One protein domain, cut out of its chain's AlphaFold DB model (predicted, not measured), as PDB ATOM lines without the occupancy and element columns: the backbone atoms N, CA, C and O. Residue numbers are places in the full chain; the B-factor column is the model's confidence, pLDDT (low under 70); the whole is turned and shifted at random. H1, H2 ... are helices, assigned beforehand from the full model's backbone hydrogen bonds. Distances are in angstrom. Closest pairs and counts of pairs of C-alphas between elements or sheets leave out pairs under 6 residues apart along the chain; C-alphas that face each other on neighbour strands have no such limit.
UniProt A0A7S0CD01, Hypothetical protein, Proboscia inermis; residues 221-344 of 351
ATOM      1  N   ASP A 221     127.383 135.864 195.716       80.88
ATOM      2  CA  ASP A 221     128.522 135.415 196.517       80.88
ATOM      3  C   ASP A 221     129.130 136.563 197.325       80.88
ATOM      4  O   ASP A 221     129.478 136.359 198.484       80.88
ATOM      5  N   ASP A 222     129.174 137.783 196.768       82.56
ATOM      6  CA  ASP A 222     129.619 138.963 197.516       82.56
ATOM      7  C   ASP A 222     128.725 139.200 198.746       82.56
ATOM      8  O   ASP A 222     129.238 139.407 199.844       82.56
ATOM      9  N   TRP A 223     127.396 139.123 198.582       82.69
ATOM     10  CA  TRP A 223     126.449 139.243 199.694       82.69
ATOM     11  C   TRP A 223     126.645 138.139 200.734       82.69
ATOM     12  O   TRP A 223     126.617 138.409 201.934       82.69
ATOM     13  N   ARG A 224     126.879 136.897 200.296       87.62
ATOM     14  CA  ARG A 224     127.122 135.775 201.211       87.62
ATOM     15  C   ARG A 224     128.411 135.965 202.012       87.62
ATOM     16  O   ARG A 224     128.391 135.777 203.224       87.62
ATOM     17  N   CYS A 225     129.508 136.346 201.358       84.25
ATOM     18  CA  CYS A 225     130.783 136.603 202.025       84.25
ATOM     19  C   CYS A 225     130.656 137.712 203.077       84.25
ATOM     20  O   CYS A 225     131.072 137.506 204.210       84.25
ATOM     21  N   GLU A 226     130.013 138.835 202.743       82.31
ATOM     22  CA  GLU A 226     129.789 139.919 203.710       82.31
ATOM     23  C   GLU A 226     128.933 139.471 204.894       82.31
ATOM     24  O   GLU A 226     129.224 139.800 206.042       82.31
ATOM     25  N   GLY A 227     127.886 138.680 204.642       88.44
ATOM     26  CA  GLY A 227     127.085 138.109 205.720       88.44
ATOM     27  C   GLY A 227     127.919 137.260 206.687       88.44
ATOM     28  O   GLY A 227     127.730 137.349 207.899       88.44
ATOM     29  N   ILE A 228     128.867 136.473 206.167       89.25
ATOM     30  CA  ILE A 228     129.773 135.643 206.976       89.25
ATOM     31  C   ILE A 228     130.737 136.509 207.793       89.25
ATOM     32  O   ILE A 228     130.940 136.229 208.976       89.25
ATOM     33  N   GLU A 229     131.304 137.560 207.200       87.31
ATOM     34  CA  GLU A 229     132.195 138.492 207.902       87.31
ATOM     35  C   GLU A 229     131.482 139.160 209.088       87.31
ATOM     36  O   GLU A 229     131.981 139.112 210.214       87.31
ATOM     37  N   PHE A 230     130.270 139.691 208.885       89.44
ATOM     38  CA  PHE A 230     129.492 140.281 209.980       89.44
ATOM     39  C   PHE A 230     129.110 139.268 211.055       89.44
ATOM     40  O   PHE A 230     129.271 139.539 212.246       89.44
ATOM     41  N   ALA A 231     128.657 138.076 210.658       91.00
ATOM     42  CA  ALA A 231     128.342 137.016 211.610       91.00
ATOM     43  C   ALA A 231     129.572 136.597 212.437       91.00
ATOM     44  O   ALA A 231     129.431 136.260 213.611       91.00
ATOM     45  N   SER A 232     130.772 136.657 211.850       88.69
ATOM     46  CA  SER A 232     132.032 136.348 212.536       88.69
ATOM     47  C   SER A 232     132.430 137.440 213.535       88.69
ATOM     48  O   SER A 232     132.900 137.133 214.630       88.69
ATOM     49  N   GLN A 233     132.192 138.713 213.201       86.56
ATOM     50  CA  GLN A 233     132.476 139.858 214.082       86.56
ATOM     51  C   GLN A 233     131.524 139.950 215.283       86.56
ATOM     52  O   GLN A 233     131.892 140.501 216.324       86.56
ATOM     53  N   ALA A 234     130.322 139.375 215.175       86.25
ATOM     54  CA  ALA A 234     129.323 139.372 216.242       86.25
ATOM     55  C   ALA A 234     129.771 138.642 217.525       86.25
ATOM     56  O   ALA A 234     129.158 138.822 218.564       86.25
ATOM     57  N   GLY A 235     130.833 137.831 217.491       73.38
ATOM     58  CA  GLY A 235     131.355 137.164 218.691       73.38
ATOM     59  C   GLY A 235     132.385 137.974 219.492       73.38
ATOM     60  O   GLY A 235     132.871 137.481 220.507       73.38
ATOM     61  N   SER A 236     132.800 139.154 219.016       68.75
ATOM     62  CA  SER A 236     134.047 139.801 219.469       68.75
ATOM     63  C   SER A 236     133.883 140.998 220.414       68.75
ATOM     64  O   SER A 236     134.876 141.429 220.997       68.75
ATOM     65  N   HIS A 237     132.681 141.558 220.562       76.56
ATOM     66  CA  HIS A 237     132.451 142.810 221.302       76.56
ATOM     67  C   HIS A 237     131.194 142.729 222.191       76.56
ATOM     68  O   HIS A 237     130.722 141.642 222.509       76.56
ATOM     69  N   ASP A 238     130.659 143.882 222.609       86.25
ATOM     70  CA  ASP A 238     129.424 143.996 223.395       86.25
ATOM     71  C   ASP A 238     128.189 143.429 222.663       86.25
ATOM     72  O   ASP A 238     128.120 143.389 221.430       86.25
ATOM     73  N   LEU A 239     127.167 143.049 223.434       87.75
ATOM     74  CA  LEU A 239     125.889 142.532 222.948       87.75
ATOM     75  C   LEU A 239     125.185 143.525 222.014       87.75
ATOM     76  O   LEU A 239     124.567 143.110 221.039       87.75
ATOM     77  N   THR A 240     125.301 144.840 222.245       88.81
ATOM     78  CA  THR A 240     124.693 145.841 221.349       88.81
ATOM     79  C   THR A 240     125.347 145.850 219.969       88.81
ATOM     80  O   THR A 240     124.644 145.876 218.962       88.81
ATOM     81  N   TYR A 241     126.678 145.776 219.916       89.00
ATOM     82  CA  TYR A 241     127.411 145.654 218.656       89.00
ATOM     83  C   TYR A 241     127.092 144.327 217.957       89.00
ATOM     84  O   TYR A 241     126.879 144.288 216.748       89.00
ATOM     85  N   SER A 242     127.001 143.246 218.731       90.44
ATOM     86  CA  SER A 242     126.678 141.909 218.230       90.44
ATOM     87  C   SER A 242     125.307 141.871 217.548       90.44
ATOM     88  O   SER A 242     125.178 141.292 216.472       90.44
ATOM     89  N   VAL A 243     124.304 142.553 218.116       92.62
ATOM     90  CA  VAL A 243     122.977 142.724 217.496       92.62
ATOM     91  C   VAL A 243     123.079 143.446 216.149       92.62
ATOM     92  O   VAL A 243     122.596 142.908 215.154       92.62
ATOM     93  N   ASP A 244     123.748 144.605 216.081       90.12
ATOM     94  CA  ASP A 244     123.905 145.365 214.825       90.12
ATOM     95  C   ASP A 244     124.612 144.530 213.741       90.12
ATOM     96  O   ASP A 244     124.154 144.452 212.598       90.12
ATOM     97  N   MET A 245     125.688 143.820 214.096       91.69
ATOM     98  CA  MET A 245     126.389 142.947 213.147       91.69
ATOM     99  C   MET A 245     125.498 141.800 212.650       91.69
ATOM    100  O   MET A 245     125.492 141.496 211.456       91.69
ATOM    101  N   LEU A 246     124.701 141.178 213.521       94.31
ATOM    102  CA  LEU A 246     123.818 140.076 213.129       94.31
ATOM    103  C   LEU A 246     122.630 140.536 212.279       94.31
ATOM    104  O   LEU A 246     122.234 139.821 211.355       94.31
ATOM    105  N   GLU A 247     122.100 141.734 212.515       93.19
ATOM    106  CA  GLU A 247     121.084 142.341 211.650       93.19
ATOM    107  C   GLU A 247     121.630 142.600 210.239       93.19
ATOM    108  O   GLU A 247     120.979 142.260 209.240       93.19
ATOM    109  N   ARG A 248     122.863 143.117 210.138       90.19
ATOM    110  CA  ARG A 248     123.564 143.292 208.855       90.19
ATOM    111  C   ARG A 248     123.814 141.950 208.166       90.19
ATOM    112  O   ARG A 248     123.514 141.816 206.976       90.19
ATOM    113  N   ALA A 249     124.279 140.941 208.905       92.25
ATOM    114  CA  ALA A 249     124.494 139.592 208.383       92.25
ATOM    115  C   ALA A 249     123.201 138.991 207.806       92.25
ATOM    116  O   ALA A 249     123.174 138.532 206.663       92.25
ATOM    117  N   LEU A 250     122.101 139.071 208.560       94.25
ATOM    118  CA  LEU A 250     120.788 138.577 208.147       94.25
ATOM    119  C   LEU A 250     120.275 139.285 206.886       94.25
ATOM    120  O   LEU A 250     119.761 138.632 205.974       94.25
ATOM    121  N   SER A 251     120.420 140.610 206.816       90.00
ATOM    122  CA  SER A 251     120.067 141.396 205.628       90.00
ATOM    123  C   SER A 251     120.840 140.922 204.391       90.00
ATOM    124  O   SER A 251     120.251 140.714 203.328       90.00
ATOM    125  N   ASN A 252     122.141 140.661 204.538       86.19
ATOM    126  CA  ASN A 252     122.995 140.182 203.453       86.19
ATOM    127  C   ASN A 252     122.634 138.762 202.994       86.19
ATOM    128  O   ASN A 252     122.502 138.533 201.790       86.19
ATOM    129  N   PHE A 253     122.370 137.826 203.909       92.19
ATOM    130  CA  PHE A 253     121.932 136.474 203.533       92.19
ATOM    131  C   PHE A 253     120.577 136.471 202.818       92.19
ATOM    132  O   PHE A 253     120.404 135.752 201.832       92.19
ATOM    133  N   LYS A 254     119.645 137.347 203.222       90.50
ATOM    134  CA  LYS A 254     118.375 137.548 202.505       90.50
ATOM    135  C   LYS A 254     118.594 138.074 201.085       90.50
ATOM    136  O   LYS A 254     117.990 137.551 200.153       90.50
ATOM    137  N   LYS A 255     119.484 139.057 200.896       84.12
ATOM    138  CA  LYS A 255     119.852 139.572 199.560       84.12
ATOM    139  C   LYS A 255     120.548 138.515 198.695       84.12
ATOM    140  O   LYS A 255     120.347 138.501 197.482       84.12
ATOM    141  N   ALA A 256     121.326 137.622 199.307       85.62
ATOM    142  CA  ALA A 256     121.936 136.475 198.636       85.62
ATOM    143  C   ALA A 256     120.921 135.365 198.290       85.62
ATOM    144  O   ALA A 256     121.219 134.505 197.463       85.62
ATOM    145  N   GLY A 257     119.734 135.365 198.909       86.81
ATOM    146  CA  GLY A 257     118.768 134.269 198.808       86.81
ATOM    147  C   GLY A 257     119.209 132.996 199.540       86.81
ATOM    148  O   GLY A 257     118.728 131.912 199.221       86.81
ATOM    149  N   ASP A 258     120.138 133.108 200.495       89.81
ATOM    150  CA  ASP A 258     120.674 131.975 201.252       89.81
ATOM    151  C   ASP A 258     119.834 131.724 202.509       89.81
ATOM    152  O   ASP A 258     120.046 132.330 203.562       89.81
ATOM    153  N   VAL A 259     118.830 130.854 202.372       94.38
ATOM    154  CA  VAL A 259     117.846 130.576 203.430       94.38
ATOM    155  C   VAL A 259     118.511 129.965 204.665       94.38
ATOM    156  O   VAL A 259     118.247 130.410 205.776       94.38
ATOM    157  N   ALA A 260     119.424 129.009 204.478       92.69
ATOM    158  CA  ALA A 260     120.061 128.301 205.585       92.69
ATOM    159  C   ALA A 260     120.942 129.233 206.433       92.69
ATOM    160  O   ALA A 260     120.881 129.204 207.664       92.69
ATOM    161  N   LEU A 261     121.749 130.092 205.795       92.69
ATOM    162  CA  LEU A 261     122.556 131.071 206.529       92.69
ATOM    163  C   LEU A 261     121.695 132.169 207.163       92.69
ATOM    164  O   LEU A 261     121.988 132.589 208.283       92.69
ATOM    165  N   ALA A 262     120.612 132.593 206.504       94.81
ATOM    166  CA  ALA A 262     119.670 133.550 207.078       94.81
ATOM    167  C   ALA A 262     118.986 132.997 208.341       94.81
ATOM    168  O   ALA A 262     118.914 133.699 209.347       94.81
ATOM    169  N   GLU A 263     118.533 131.742 208.327       94.81
ATOM    170  CA  GLU A 263     117.933 131.084 209.495       94.81
ATOM    171  C   GLU A 263     118.924 130.973 210.656       94.81
ATOM    172  O   GLU A 263     118.591 131.321 211.791       94.81
ATOM    173  N   ARG A 264     120.174 130.576 210.380       94.31
ATOM    174  CA  ARG A 264     121.224 130.499 211.409       94.31
ATOM    175  C   ARG A 264     121.573 131.865 211.997       94.31
ATOM    176  O   ARG A 264     121.695 131.985 213.214       94.31
ATOM    177  N   ALA A 265     121.713 132.892 211.158       95.00
ATOM    178  CA  ALA A 265     121.976 134.257 211.611       95.00
ATOM    179  C   ALA A 265     120.813 134.813 212.441       95.00
ATOM    180  O   ALA A 265     121.039 135.472 213.453       95.00
ATOM    181  N   HIS A 266     119.573 134.506 212.053       96.44
ATOM    182  CA  HIS A 266     118.392 134.893 212.814       96.44
ATOM    183  C   HIS A 266     118.334 134.197 214.179       96.44
ATOM    184  O   HIS A 266     118.109 134.864 215.183       96.44
ATOM    185  N   ALA A 267     118.604 132.889 214.241       94.81
ATOM    186  CA  ALA A 267     118.687 132.166 215.508       94.81
ATOM    187  C   ALA A 267     119.768 132.757 216.430       94.81
ATOM    188  O   ALA A 267     119.527 132.951 217.618       94.81
ATOM    189  N   HIS A 268     120.931 133.122 215.879       94.81
ATOM    190  CA  HIS A 268     121.985 133.786 216.647       94.81
ATOM    191  C   HIS A 268     121.534 135.166 217.154       94.81
ATOM    192  O   HIS A 268     121.730 135.478 218.325       94.81
ATOM    193  N   LEU A 269     120.879 135.967 216.308       95.62
ATOM    194  CA  LEU A 269     120.344 137.277 216.689       95.62
ATOM    195  C   LEU A 269     119.358 137.165 217.860       95.62
ATOM    196  O   LEU A 269     119.483 137.900 218.836       95.62
ATOM    197  N   VAL A 270     118.424 136.213 217.785       94.50
ATOM    198  CA  VAL A 270     117.453 135.939 218.854       94.50
ATOM    199  C   VAL A 270     118.161 135.545 220.153       94.50
ATOM    200  O   VAL A 270     117.799 136.029 221.223       94.50
ATOM    201  N   ALA A 271     119.205 134.714 220.071       92.81
ATOM    202  CA  ALA A 271     119.978 134.307 221.240       92.81
ATOM    203  C   ALA A 271     120.628 135.507 221.953       92.81
ATOM    204  O   ALA A 271     120.483 135.662 223.165       92.81
ATOM    205  N   VAL A 272     121.283 136.388 221.188       92.94
ATOM    206  CA  VAL A 272     121.942 137.596 221.710       92.94
ATOM    207  C   VAL A 272     120.925 138.596 222.269       92.94
ATOM    208  O   VAL A 272     121.195 139.246 223.276       92.94
ATOM    209  N   GLN A 273     119.742 138.719 221.659       92.62
ATOM    210  CA  GLN A 273     118.669 139.576 222.172       92.62
ATOM    211  C   GLN A 273     118.184 139.110 223.549       92.62
ATOM    212  O   GLN A 273     118.112 139.926 224.468       92.62
ATOM    213  N   PHE A 274     117.939 137.808 223.727       90.44
ATOM    214  CA  PHE A 274     117.600 137.267 225.044       90.44
ATOM    215  C   PHE A 274     118.738 137.459 226.055       90.44
ATOM    216  O   PHE A 274     118.475 137.864 227.184       90.44
ATOM    217  N   GLU A 275     119.999 137.244 225.663       88.94
ATOM    218  CA  GLU A 275     121.160 137.492 226.535       88.94
ATOM    219  C   GLU A 275     121.251 138.963 226.973       88.94
ATOM    220  O   GLU A 275     121.490 139.249 228.145       88.94
ATOM    221  N   LYS A 276     120.965 139.904 226.069       89.00
ATOM    222  CA  LYS A 276     120.918 141.341 226.374       89.00
ATOM    223  C   LYS A 276     119.787 141.702 227.337       89.00
ATOM    224  O   LYS A 276     119.940 142.582 228.181       89.00
ATOM    225  N   GLU A 277     118.632 141.059 227.214       86.06
ATOM    226  CA  GLU A 277     117.545 141.249 228.176       86.06
ATOM    227  C   GLU A 277     117.914 140.718 229.560       86.06
ATOM    228  O   GLU A 277     117.581 141.354 230.558       86.06
ATOM    229  N   LEU A 278     118.624 139.589 229.622       84.12
ATOM    230  CA  LEU A 278     119.107 139.013 230.873       84.12
ATOM    231  C   LEU A 278     120.181 139.886 231.544       84.12
ATOM    232  O   LEU A 278     120.246 139.918 232.769       84.12
ATOM    233  N   SER A 279     121.010 140.602 230.774       80.75
ATOM    234  CA  SER A 279     122.058 141.476 231.321       80.75
ATOM    235  C   SER A 279     121.540 142.808 231.874       80.75
ATOM    236  O   SER A 279     122.232 143.448 232.659       80.75
ATOM    237  N   ASN A 280     120.357 143.258 231.441       72.69
ATOM    238  CA  ASN A 280     119.830 144.598 231.734       72.69
ATOM    239  C   ASN A 280     118.880 144.664 232.939       72.69
ATOM    240  O   ASN A 280     118.354 145.742 233.220       72.69
ATOM    241  N   GLN A 281     118.598 143.550 233.616       67.25
ATOM    242  CA  GLN A 281     117.640 143.534 234.721       67.25
ATOM    243  C   GLN A 281     118.331 143.290 236.066       67.25
ATOM    244  O   GLN A 281     119.080 142.328 236.232       67.25
ATOM    245  N   ASP A 282     118.061 144.177 237.029       59.19
ATOM    246  CA  ASP A 282     118.536 144.048 238.404       59.19
ATOM    247  C   ASP A 282     117.811 142.896 239.116       59.19
ATOM    248  O   ASP A 282     116.584 142.767 239.054       59.19
ATOM    249  N   PHE A 283     118.576 142.064 239.822       56.00
ATOM    250  CA  PHE A 283     118.044 140.953 240.608       56.00
ATOM    251  C   PHE A 283     117.112 141.470 241.713       56.00
ATOM    252  O   PHE A 283     117.563 142.096 242.673       56.00
ATOM    253  N   SER A 284     115.819 141.159 241.615       55.91
ATOM    254  CA  SER A 284     114.875 141.291 242.725       55.91
ATOM    255  C   SER A 284     114.352 139.910 243.139       55.91
ATOM    256  O   SER A 284     114.175 139.032 242.297       55.91
ATOM    257  N   ASN A 285     114.160 139.697 244.446       55.56
ATOM    258  CA  ASN A 285     113.777 138.412 245.057       55.56
ATOM    259  C   ASN A 285     112.275 138.091 244.890       55.56
ATOM    260  O   ASN A 285     111.605 137.751 245.863       55.56
ATOM    261  N   ASP A 286     111.730 138.252 243.685       64.81
ATOM    262  CA  ASP A 286     110.349 137.887 243.355       64.81
ATOM    263  C   ASP A 286     110.331 136.576 242.551       64.81
ATOM    264  O   ASP A 286     110.913 136.500 241.466       64.81
ATOM    265  N   ASP A 287     109.641 135.552 243.061       63.81
ATOM    266  CA  ASP A 287     109.555 134.212 242.459       63.81
ATOM    267  C   ASP A 287     109.012 134.249 241.013       63.81
ATOM    268  O   ASP A 287     109.409 133.448 240.160       63.81
ATOM    269  N   ASN A 288     108.138 135.212 240.694       66.06
ATOM    270  CA  ASN A 288     107.637 135.402 239.329       66.06
ATOM    271  C   ASN A 288     108.720 135.907 238.369       66.06
ATOM    272  O   ASN A 288     108.725 135.534 237.193       66.06
ATOM    273  N   GLN A 289     109.654 136.728 238.853       67.88
ATOM    274  CA  GLN A 289     110.783 137.167 238.040       67.88
ATOM    275  C   GLN A 289     111.762 136.018 237.810       67.88
ATOM    276  O   GLN A 289     112.217 135.834 236.684       67.88
ATOM    277  N   THR A 290     112.033 135.191 238.826       68.62
ATOM    278  CA  THR A 290     112.928 134.025 238.713       68.62
ATOM    279  C   THR A 290     112.495 133.061 237.601       68.62
ATOM    280  O   THR A 290     113.329 132.651 236.792       68.62
ATOM    281  N   ASN A 291     111.195 132.767 237.489       72.31
ATOM    282  CA  ASN A 291     110.662 131.920 236.414       72.31
ATOM    283  C   ASN A 291     110.814 132.554 235.021       72.31
ATOM    284  O   ASN A 291     111.180 131.869 234.065       72.31
ATOM    285  N   LEU A 292     110.594 133.867 234.905       76.56
ATOM    286  CA  LEU A 292     110.772 134.595 233.647       76.56
ATOM    287  C   LEU A 292     112.244 134.602 233.193       76.56
ATOM    288  O   LEU A 292     112.526 134.450 232.004       76.56
ATOM    289  N   TYR A 293     113.195 134.737 234.124       76.44
ATOM    290  CA  TYR A 293     114.629 134.636 233.822       76.44
ATOM    291  C   TYR A 293     115.016 133.242 233.342       76.44
ATOM    292  O   TYR A 293     115.764 133.113 232.369       76.44
ATOM    293  N   ALA A 294     114.493 132.204 234.000       77.81
ATOM    294  CA  ALA A 294     114.738 130.826 233.602       77.81
ATOM    295  C   ALA A 294     114.248 130.567 232.171       77.81
ATOM    296  O   ALA A 294     114.991 130.018 231.356       77.81
ATOM    297  N   GLU A 295     113.043 131.032 231.835       82.00
ATOM    298  CA  GLU A 295     112.479 130.907 230.490       82.00
ATOM    299  C   GLU A 295     113.342 131.624 229.438       82.00
ATOM    300  O   GLU A 295     113.706 131.032 228.420       82.00
ATOM    301  N   LYS A 296     113.754 132.872 229.699       84.56
ATOM    302  CA  LYS A 296     114.621 133.634 228.784       84.56
ATOM    303  C   LYS A 296     115.984 132.981 228.577       84.56
ATOM    304  O   LYS A 296     116.469 132.929 227.449       84.56
ATOM    305  N   ALA A 297     116.595 132.453 229.632       85.31
ATOM    306  CA  ALA A 297     117.876 131.761 229.540       85.31
ATOM    307  C   ALA A 297     117.766 130.425 228.785       85.31
ATOM    308  O   ALA A 297     118.642 130.102 227.980       85.31
ATOM    309  N   VAL A 298     116.670 129.677 228.958       85.56
ATOM    310  CA  VAL A 298     116.382 128.481 228.145       85.56
ATOM    311  C   VAL A 298     116.193 128.856 226.672       85.56
ATOM    312  O   VAL A 298     116.762 128.195 225.797       85.56
ATOM    313  N   ASN A 299     115.459 129.933 226.386       88.25
ATOM    314  CA  ASN A 299     115.253 130.423 225.024       88.25
ATOM    315  C   ASN A 299     116.570 130.876 224.376       88.25
ATOM    316  O   ASN A 299     116.845 130.497 223.236       88.25
ATOM    317  N   ALA A 300     117.426 131.596 225.107       89.62
ATOM    318  CA  ALA A 300     118.755 131.995 224.642       89.62
ATOM    319  C   ALA A 300     119.643 130.780 224.329       89.62
ATOM    320  O   ALA A 300     120.207 130.684 223.237       89.62
ATOM    321  N   ALA A 301     119.735 129.813 225.249       89.44
ATOM    322  CA  ALA A 301     120.539 128.608 225.053       89.44
ATOM    323  C   ALA A 301     120.042 127.774 223.859       89.44
ATOM    324  O   ALA A 301     120.842 127.301 223.050       89.44
ATOM    325  N   THR A 302     118.723 127.641 223.709       88.06
ATOM    326  CA  THR A 302     118.103 126.936 222.579       88.06
ATOM    327  C   THR A 302     118.397 127.649 221.260       88.06
ATOM    328  O   THR A 302     118.824 127.013 220.298       88.06
ATOM    329  N   ALA A 303     118.257 128.974 221.215       91.06
ATOM    330  CA  ALA A 303     118.554 129.768 220.029       91.06
ATOM    331  C   ALA A 303     120.042 129.680 219.627       91.06
ATOM    332  O   ALA A 303     120.351 129.500 218.446       91.06
ATOM    333  N   TYR A 304     120.968 129.679 220.596       92.75
ATOM    334  CA  TYR A 304     122.389 129.426 220.336       92.75
ATOM    335  C   TYR A 304     122.640 128.035 219.736       92.75
ATOM    336  O   TYR A 304     123.410 127.907 218.782       92.75
ATOM    337  N   LEU A 305     121.963 126.993 220.230       89.50
ATOM    338  CA  LEU A 305     122.054 125.652 219.643       89.50
ATOM    339  C   LEU A 305     121.512 125.615 218.209       89.50
ATOM    340  O   LEU A 305     122.157 125.035 217.339       89.50
ATOM    341  N   HIS A 306     120.383 126.276 217.941       89.56
ATOM    342  CA  HIS A 306     119.808 126.379 216.594       89.56
ATOM    343  C   HIS A 306     120.730 127.128 215.618       89.56
ATOM    344  O   HIS A 306     120.800 126.782 214.440       89.56
ATOM    345  N   ALA A 307     121.502 128.107 216.100       89.69
ATOM    346  CA  ALA A 307     122.543 128.769 215.310       89.69
ATOM    347  C   ALA A 307     123.780 127.874 215.050       89.69
ATOM    348  O   ALA A 307     124.618 128.184 214.190       89.69
ATOM    349  N   GLY A 308     123.902 126.753 215.769       88.94
ATOM    350  CA  GLY A 308     125.077 125.878 215.778       88.94
ATOM    351  C   GLY A 308     126.218 126.392 216.666       88.94
ATOM    352  O   GLY A 308     127.361 125.981 216.486       88.94
ATOM    353  N   LEU A 309     125.932 127.300 217.603       89.50
ATOM    354  CA  LEU A 309     126.895 127.942 218.500       89.50
ATOM    355  C   LEU A 309     126.870 127.280 219.879       89.50
ATOM    356  O   LEU A 309     126.338 127.802 220.859       89.50
ATOM    357  N   VAL A 310     127.468 126.094 219.937       89.19
ATOM    358  CA  VAL A 310     127.452 125.224 221.120       89.19
ATOM    359  C   VAL A 310     128.093 125.890 222.343       89.19
ATOM    360  O   VAL A 310     127.576 125.764 223.452       89.19
ATOM    361  N   ASP A 311     129.187 126.626 222.144       87.44
ATOM    362  CA  ASP A 311     129.899 127.297 223.235       87.44
ATOM    363  C   ASP A 311     129.050 128.405 223.876       87.44
ATOM    364  O   ASP A 311     129.024 128.531 225.100       87.44
ATOM    365  N   GLY A 312     128.294 129.159 223.065       87.00
ATOM    366  CA  GLY A 312     127.357 130.177 223.550       87.00
ATOM    367  C   GLY A 312     126.218 129.564 224.364       87.00
ATOM    368  O   GLY A 312     125.934 130.014 225.472       87.00
ATOM    369  N   ALA A 313     125.636 128.462 223.880       88.50
ATOM    370  CA  ALA A 313     124.597 127.740 224.613       88.50
ATOM    371  C   ALA A 313     125.102 127.208 225.963       88.50
ATOM    372  O   ALA A 313     124.443 127.365 226.991       88.50
ATOM    373  N   ALA A 314     126.298 126.612 225.980       86.56
ATOM    374  CA  ALA A 314     126.908 126.109 227.203       86.56
ATOM    375  C   ALA A 314     127.215 127.236 228.203       86.56
ATOM    376  O   ALA A 314     127.007 127.042 229.403       86.56
ATOM    377  N   ARG A 315     127.666 128.404 227.722       88.56
ATOM    378  CA  ARG A 315     127.891 129.599 228.548       88.56
ATOM    379  C   ARG A 315     126.606 130.034 229.248       88.56
ATOM    380  O   ARG A 315     126.591 130.069 230.473       88.56
ATOM    381  N   ILE A 316     125.519 130.245 228.502       87.50
ATOM    382  CA  ILE A 316     124.224 130.642 229.081       87.50
ATOM    383  C   ILE A 316     123.754 129.634 230.136       87.50
ATOM    384  O   ILE A 316     123.401 130.013 231.250       87.50
ATOM    385  N   CYS A 317     123.803 128.334 229.834       85.31
ATOM    386  CA  CYS A 317     123.400 127.314 230.801       85.31
ATOM    387  C   CYS A 317     124.269 127.314 232.070       85.31
ATOM    388  O   CYS A 317     123.781 126.929 233.130       85.31
ATOM    389  N   LYS A 318     125.548 127.703 231.975       83.62
ATOM    390  CA  LYS A 318     126.463 127.794 233.117       83.62
ATOM    391  C   LYS A 318     126.192 129.046 233.947       83.62
ATOM    392  O   LYS A 318     126.084 128.938 235.165       83.62
ATOM    393  N   ASP A 319     126.057 130.199 233.306       82.69
ATOM    394  CA  ASP A 319     125.897 131.482 233.995       82.69
ATOM    395  C   ASP A 319     124.551 131.562 234.737       82.69
ATOM    396  O   ASP A 319     124.479 132.111 235.834       82.69
ATOM    397  N   TYR A 320     123.514 130.899 234.212       77.69
ATOM    398  CA  TYR A 320     122.177 130.850 234.815       77.69
ATOM    399  C   TYR A 320     121.852 129.504 235.491       77.69
ATOM    400  O   TYR A 320     120.697 129.221 235.807       77.69
ATOM    401  N   CYS A 321     122.855 128.662 235.764       72.88
ATOM    402  CA  CYS A 321     122.648 127.312 236.308       72.88
ATOM    403  C   CYS A 321     121.911 127.281 237.662       72.88
ATOM    404  O   CYS A 321     121.091 126.391 237.886       72.88
ATOM    405  N   ASN A 322     122.144 128.284 238.516       66.44
ATOM    406  CA  ASN A 322     121.502 128.430 239.829       66.44
ATOM    407  C   ASN A 322     120.024 128.849 239.739       66.44
ATOM    408  O   ASN A 322     119.298 128.699 240.714       66.44
ATOM    409  N   VAL A 323     119.590 129.371 238.588       65.88
ATOM    410  CA  VAL A 323     118.210 129.821 238.338       65.88
ATOM    411  C   VAL A 323     117.366 128.704 237.707       65.88
ATOM    412  O   VAL A 323     116.152 128.691 237.859       65.88
ATOM    413  N   ILE A 324     117.999 127.749 237.012       60.75
ATOM    414  CA  ILE A 324     117.322 126.750 236.155       60.75
ATOM    415  C   ILE A 324     117.620 125.302 236.603       60.75
ATOM    416  O   ILE A 324     117.182 124.348 235.971       60.75
ATOM    417  N   GLU A 325     118.406 125.106 237.668       63.19
ATOM    418  CA  GLU A 325     118.884 123.790 238.134       63.19
ATOM    419  C   GLU A 325     119.622 122.961 237.048       63.19
ATOM    420  O   GLU A 325     119.490 121.741 236.949       63.19
ATOM    421  N   LEU A 326     120.460 123.601 236.220       63.09
ATOM    422  CA  LEU A 326     121.109 122.972 235.048       63.09
ATOM    423  C   LEU A 326     122.596 122.611 235.228       63.09
ATOM    424  O   LEU A 326     123.342 122.530 234.251       63.09
ATOM    425  N   ASN A 327     123.040 122.308 236.450       62.00
ATOM    426  CA  ASN A 327     124.458 122.205 236.858       62.00
ATOM    427  C   ASN A 327     125.349 121.181 236.105       62.00
ATOM    428  O   ASN A 327     126.539 121.085 236.387       62.00
ATOM    429  N   LYS A 328     124.816 120.405 235.151       66.62
ATOM    430  CA  LYS A 328     125.573 119.447 234.310       66.62
ATOM    431  C   LYS A 328     125.248 119.517 232.816       66.62
ATOM    432  O   LYS A 328     125.863 118.806 232.019       66.62
ATOM    433  N   LEU A 329     124.265 120.326 232.421       74.62
ATOM    434  CA  LEU A 329     123.862 120.454 231.023       74.62
ATOM    435  C   LEU A 329     124.954 121.104 230.145       74.62
ATOM    436  O   LEU A 329     125.213 120.553 229.073       74.62
ATOM    437  N   PRO A 330     125.671 122.162 230.589       75.44
ATOM    438  CA  PRO A 330     126.759 122.761 229.809       75.44
ATOM    439  C   PRO A 330     127.844 121.756 229.406       75.44
ATOM    440  O   PRO A 330     128.222 121.661 228.239       75.44
ATOM    441  N   GLU A 331     128.322 120.955 230.363       74.31
ATOM    442  CA  GLU A 331     129.381 119.968 230.125       74.31
ATOM    443  C   GLU A 331     128.936 118.876 229.148       74.31
ATOM    444  O   GLU A 331     129.719 118.424 228.311       74.31
ATOM    445  N   ARG A 332     127.662 118.464 229.219       73.06
ATOM    446  CA  ARG A 332     127.073 117.494 228.286       73.06
ATOM    447  C   ARG A 332     126.974 118.061 226.872       73.06
ATOM    448  O   ARG A 332     127.360 117.366 225.935       73.06
ATOM    449  N   ILE A 333     126.512 119.303 226.731       76.81
ATOM    450  CA  ILE A 333     126.415 120.013 225.450       76.81
ATOM    451  C   ILE A 333     127.799 120.091 224.777       76.81
ATOM    452  O   ILE A 333     127.957 119.666 223.632       76.81
ATOM    453  N   LEU A 334     128.830 120.514 225.519       78.12
ATOM    454  CA  LEU A 334     130.209 120.600 225.014       78.12
ATOM    455  C   LEU A 334     130.836 119.231 224.710       78.12
ATOM    456  O   LEU A 334     131.650 119.099 223.798       78.12
ATOM    457  N   LYS A 335     130.492 118.188 225.475       75.19
ATOM    458  CA  LYS A 335     130.982 116.828 225.210       75.19
ATOM    459  C   LYS A 335     130.387 116.258 223.922       75.19
ATOM    460  O   LYS A 335     131.104 115.605 223.168       75.19
ATOM    461  N   LEU A 336     129.100 116.496 223.671       73.62
ATOM    462  CA  LEU A 336     128.410 116.004 222.478       73.62
ATOM    463  C   LEU A 336     128.935 116.659 221.194       73.62
ATOM    464  O   LEU A 336     129.133 115.951 220.210       73.62
ATOM    465  N   SER A 337     129.261 117.956 221.213       74.88
ATOM    466  CA  SER A 337     129.843 118.627 220.038       74.88
ATOM    467  C   SER A 337     131.242 118.126 219.676       74.88
ATOM    468  O   SER A 337     131.584 118.014 218.500       74.88
ATOM    469  N   ARG A 338     132.055 117.766 220.677       74.62
ATOM    470  CA  ARG A 338     133.372 117.146 220.455       74.62
ATOM    471  C   ARG A 338     133.266 115.743 219.860       74.62
ATOM    472  O   ARG A 338     134.173 115.317 219.160       74.62
ATOM    473  N   LEU A 339     132.185 115.017 220.143       69.62
ATOM    474  CA  LEU A 339     131.951 113.689 219.572       69.62
ATOM    475  C   LEU A 339     131.450 113.773 218.123       69.62
ATOM    476  O   LEU A 339     131.833 112.944 217.305       69.62
ATOM    477  N   SER A 340     130.648 114.787 217.779       60.03
ATOM    478  CA  SER A 340     130.195 114.998 216.398       60.03
ATOM    479  C   SER A 340     131.322 115.456 215.463       60.03
ATOM    480  O   SER A 340     131.376 115.002 214.326       60.03
ATOM    481  N   SER A 341     132.268 116.281 215.931       56.00
ATOM    482  CA  SER A 341     133.410 116.731 215.112       56.00
ATOM    483  C   SER A 341     134.449 115.634 214.831       56.00
ATOM    484  O   SER A 341     135.131 115.665 213.803       56.00
ATOM    485  N   VAL A 342     134.555 114.635 215.711       54.38
ATOM    486  CA  VAL A 342     135.410 113.451 215.505       54.38
ATOM    487  C   VAL A 342     134.820 112.509 214.448       54.38
ATOM    488  O   VAL A 342     135.574 111.887 213.707       54.38
ATOM    489  N   ASN A 343     133.492 112.453 214.307       49.84
ATOM    490  CA  ASN A 343     132.844 111.621 213.288       49.84
ATOM    491  C   ASN A 343     132.869 112.240 211.876       49.84
ATOM    492  O   ASN A 343     132.881 111.494 210.904       49.84
ATOM    493  N   ASP A 344     132.951 113.569 211.736       48.16
ATOM    494  CA  ASP A 344     133.086 114.239 210.423       48.16
ATOM    495  C   ASP A 344     134.522 114.209 209.856       48.16
ATOM    496  O   ASP A 344     134.753 114.561 208.698       48.16
TER     497      ASP A 344
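AT A GLANCE: This is residues 221 to 344 of the 351 residues of the protein "Hypothetical protein" of Proboscia inermis (UniProt A0A7S0CD01). The domain is a chain of helices wound back and forth: H1, H2, H3, H4, H5 and H7 run in turn opposite ways, each packing on the one before it in this series, with the short H6 in the turn between H5 and H7. H1, H2 and H3 form an up-and-down bundle towards one end of the longest axis, H4 and H5 continue from it towards the other end, and H7 packs on H5, its residues 338 to 343 sticking out with Asp 344. The printed part has 124 residues with seven named helices, H1 to H7 in order, and no named strand; the class is all helix. It is compact, with a radius of gyration of the C-alphas of 15.7 A and spans of 50 by 36 by 22 A.

IN THESE COORDINATES: H1, residues 221 to 233, begins with C-alpha 221 at (128.522, 135.415, 196.517) and is 18.5 A long from first to last C-alpha. H2, residues 239 to 256, is 25.4 A long. H3, residues 259 to 279, is 30.2 A long, and H4, residues 287 to 307, is 30.6 A long, with C-alpha 287 at (109.555, 134.212, 242.459). H5, residues 310 to 319, is 14.4 A long, and H6, residues 321 to 324, is 5.4 A long. H7, residues 329 to 343, is 21.8 A long and ends with C-alpha 343 at (132.844, 111.621, 213.288).

HOW THE PARTS SIT: H1 and H2 form a helical hairpin and touch, closest at the C-alphas of Gly 227 and Ala 249, 4.0 A apart, with a shallow tilt of 14 degrees, opposite ways. H2 and H3 form the next hairpin, at 15 degrees, with the C-alphas of Phe 253 and Ala 262 closest at 5.1 A. H1 and H3 are close but not clearly touching, with the C-alphas of Ala 231 and Ala 265 closest at 6.9 A. H3 and H4 form a hairpin at a shallow tilt of 27 degrees, with the C-alphas of Ala 271 and Ala 300 closest at 4.3 A. H4 is the hub, touching H3, H5 and H6. With residues 297 to 305 alone it touches H5, closest at the C-alphas of Ala 301 and Ala 313, 4.2 A apart; this hairpin stands at 14 degrees. With residues 290 to 294 alone it touches H6, closest at the C-alphas of Ala 294 and Ile 324, 5.5 A apart. H7 touches H5, closest at the C-alphas of Ala 314 and Pro 330, 4.2 A apart, at 14 degrees and opposite ways. H7 and H4 are apart. Each O i to N i+4 pair is within hydrogen-bond range in H1, H2, H3, H4 and H5, and 10 of 11 are in H7; H6 is too short for such a pair.

THE WHOLE: The two C-alphas farthest apart are those of Asp 221 and Asn 285, at 50.8 A. The printed part has no cut and no long link; the link from H3 to H4 is short, and the other links are tight. The mean pLDDT of the printed part is 81.6, and it is under 70 at residue 236 and residues 281 to 290, 322 to 328 and 339 to 344.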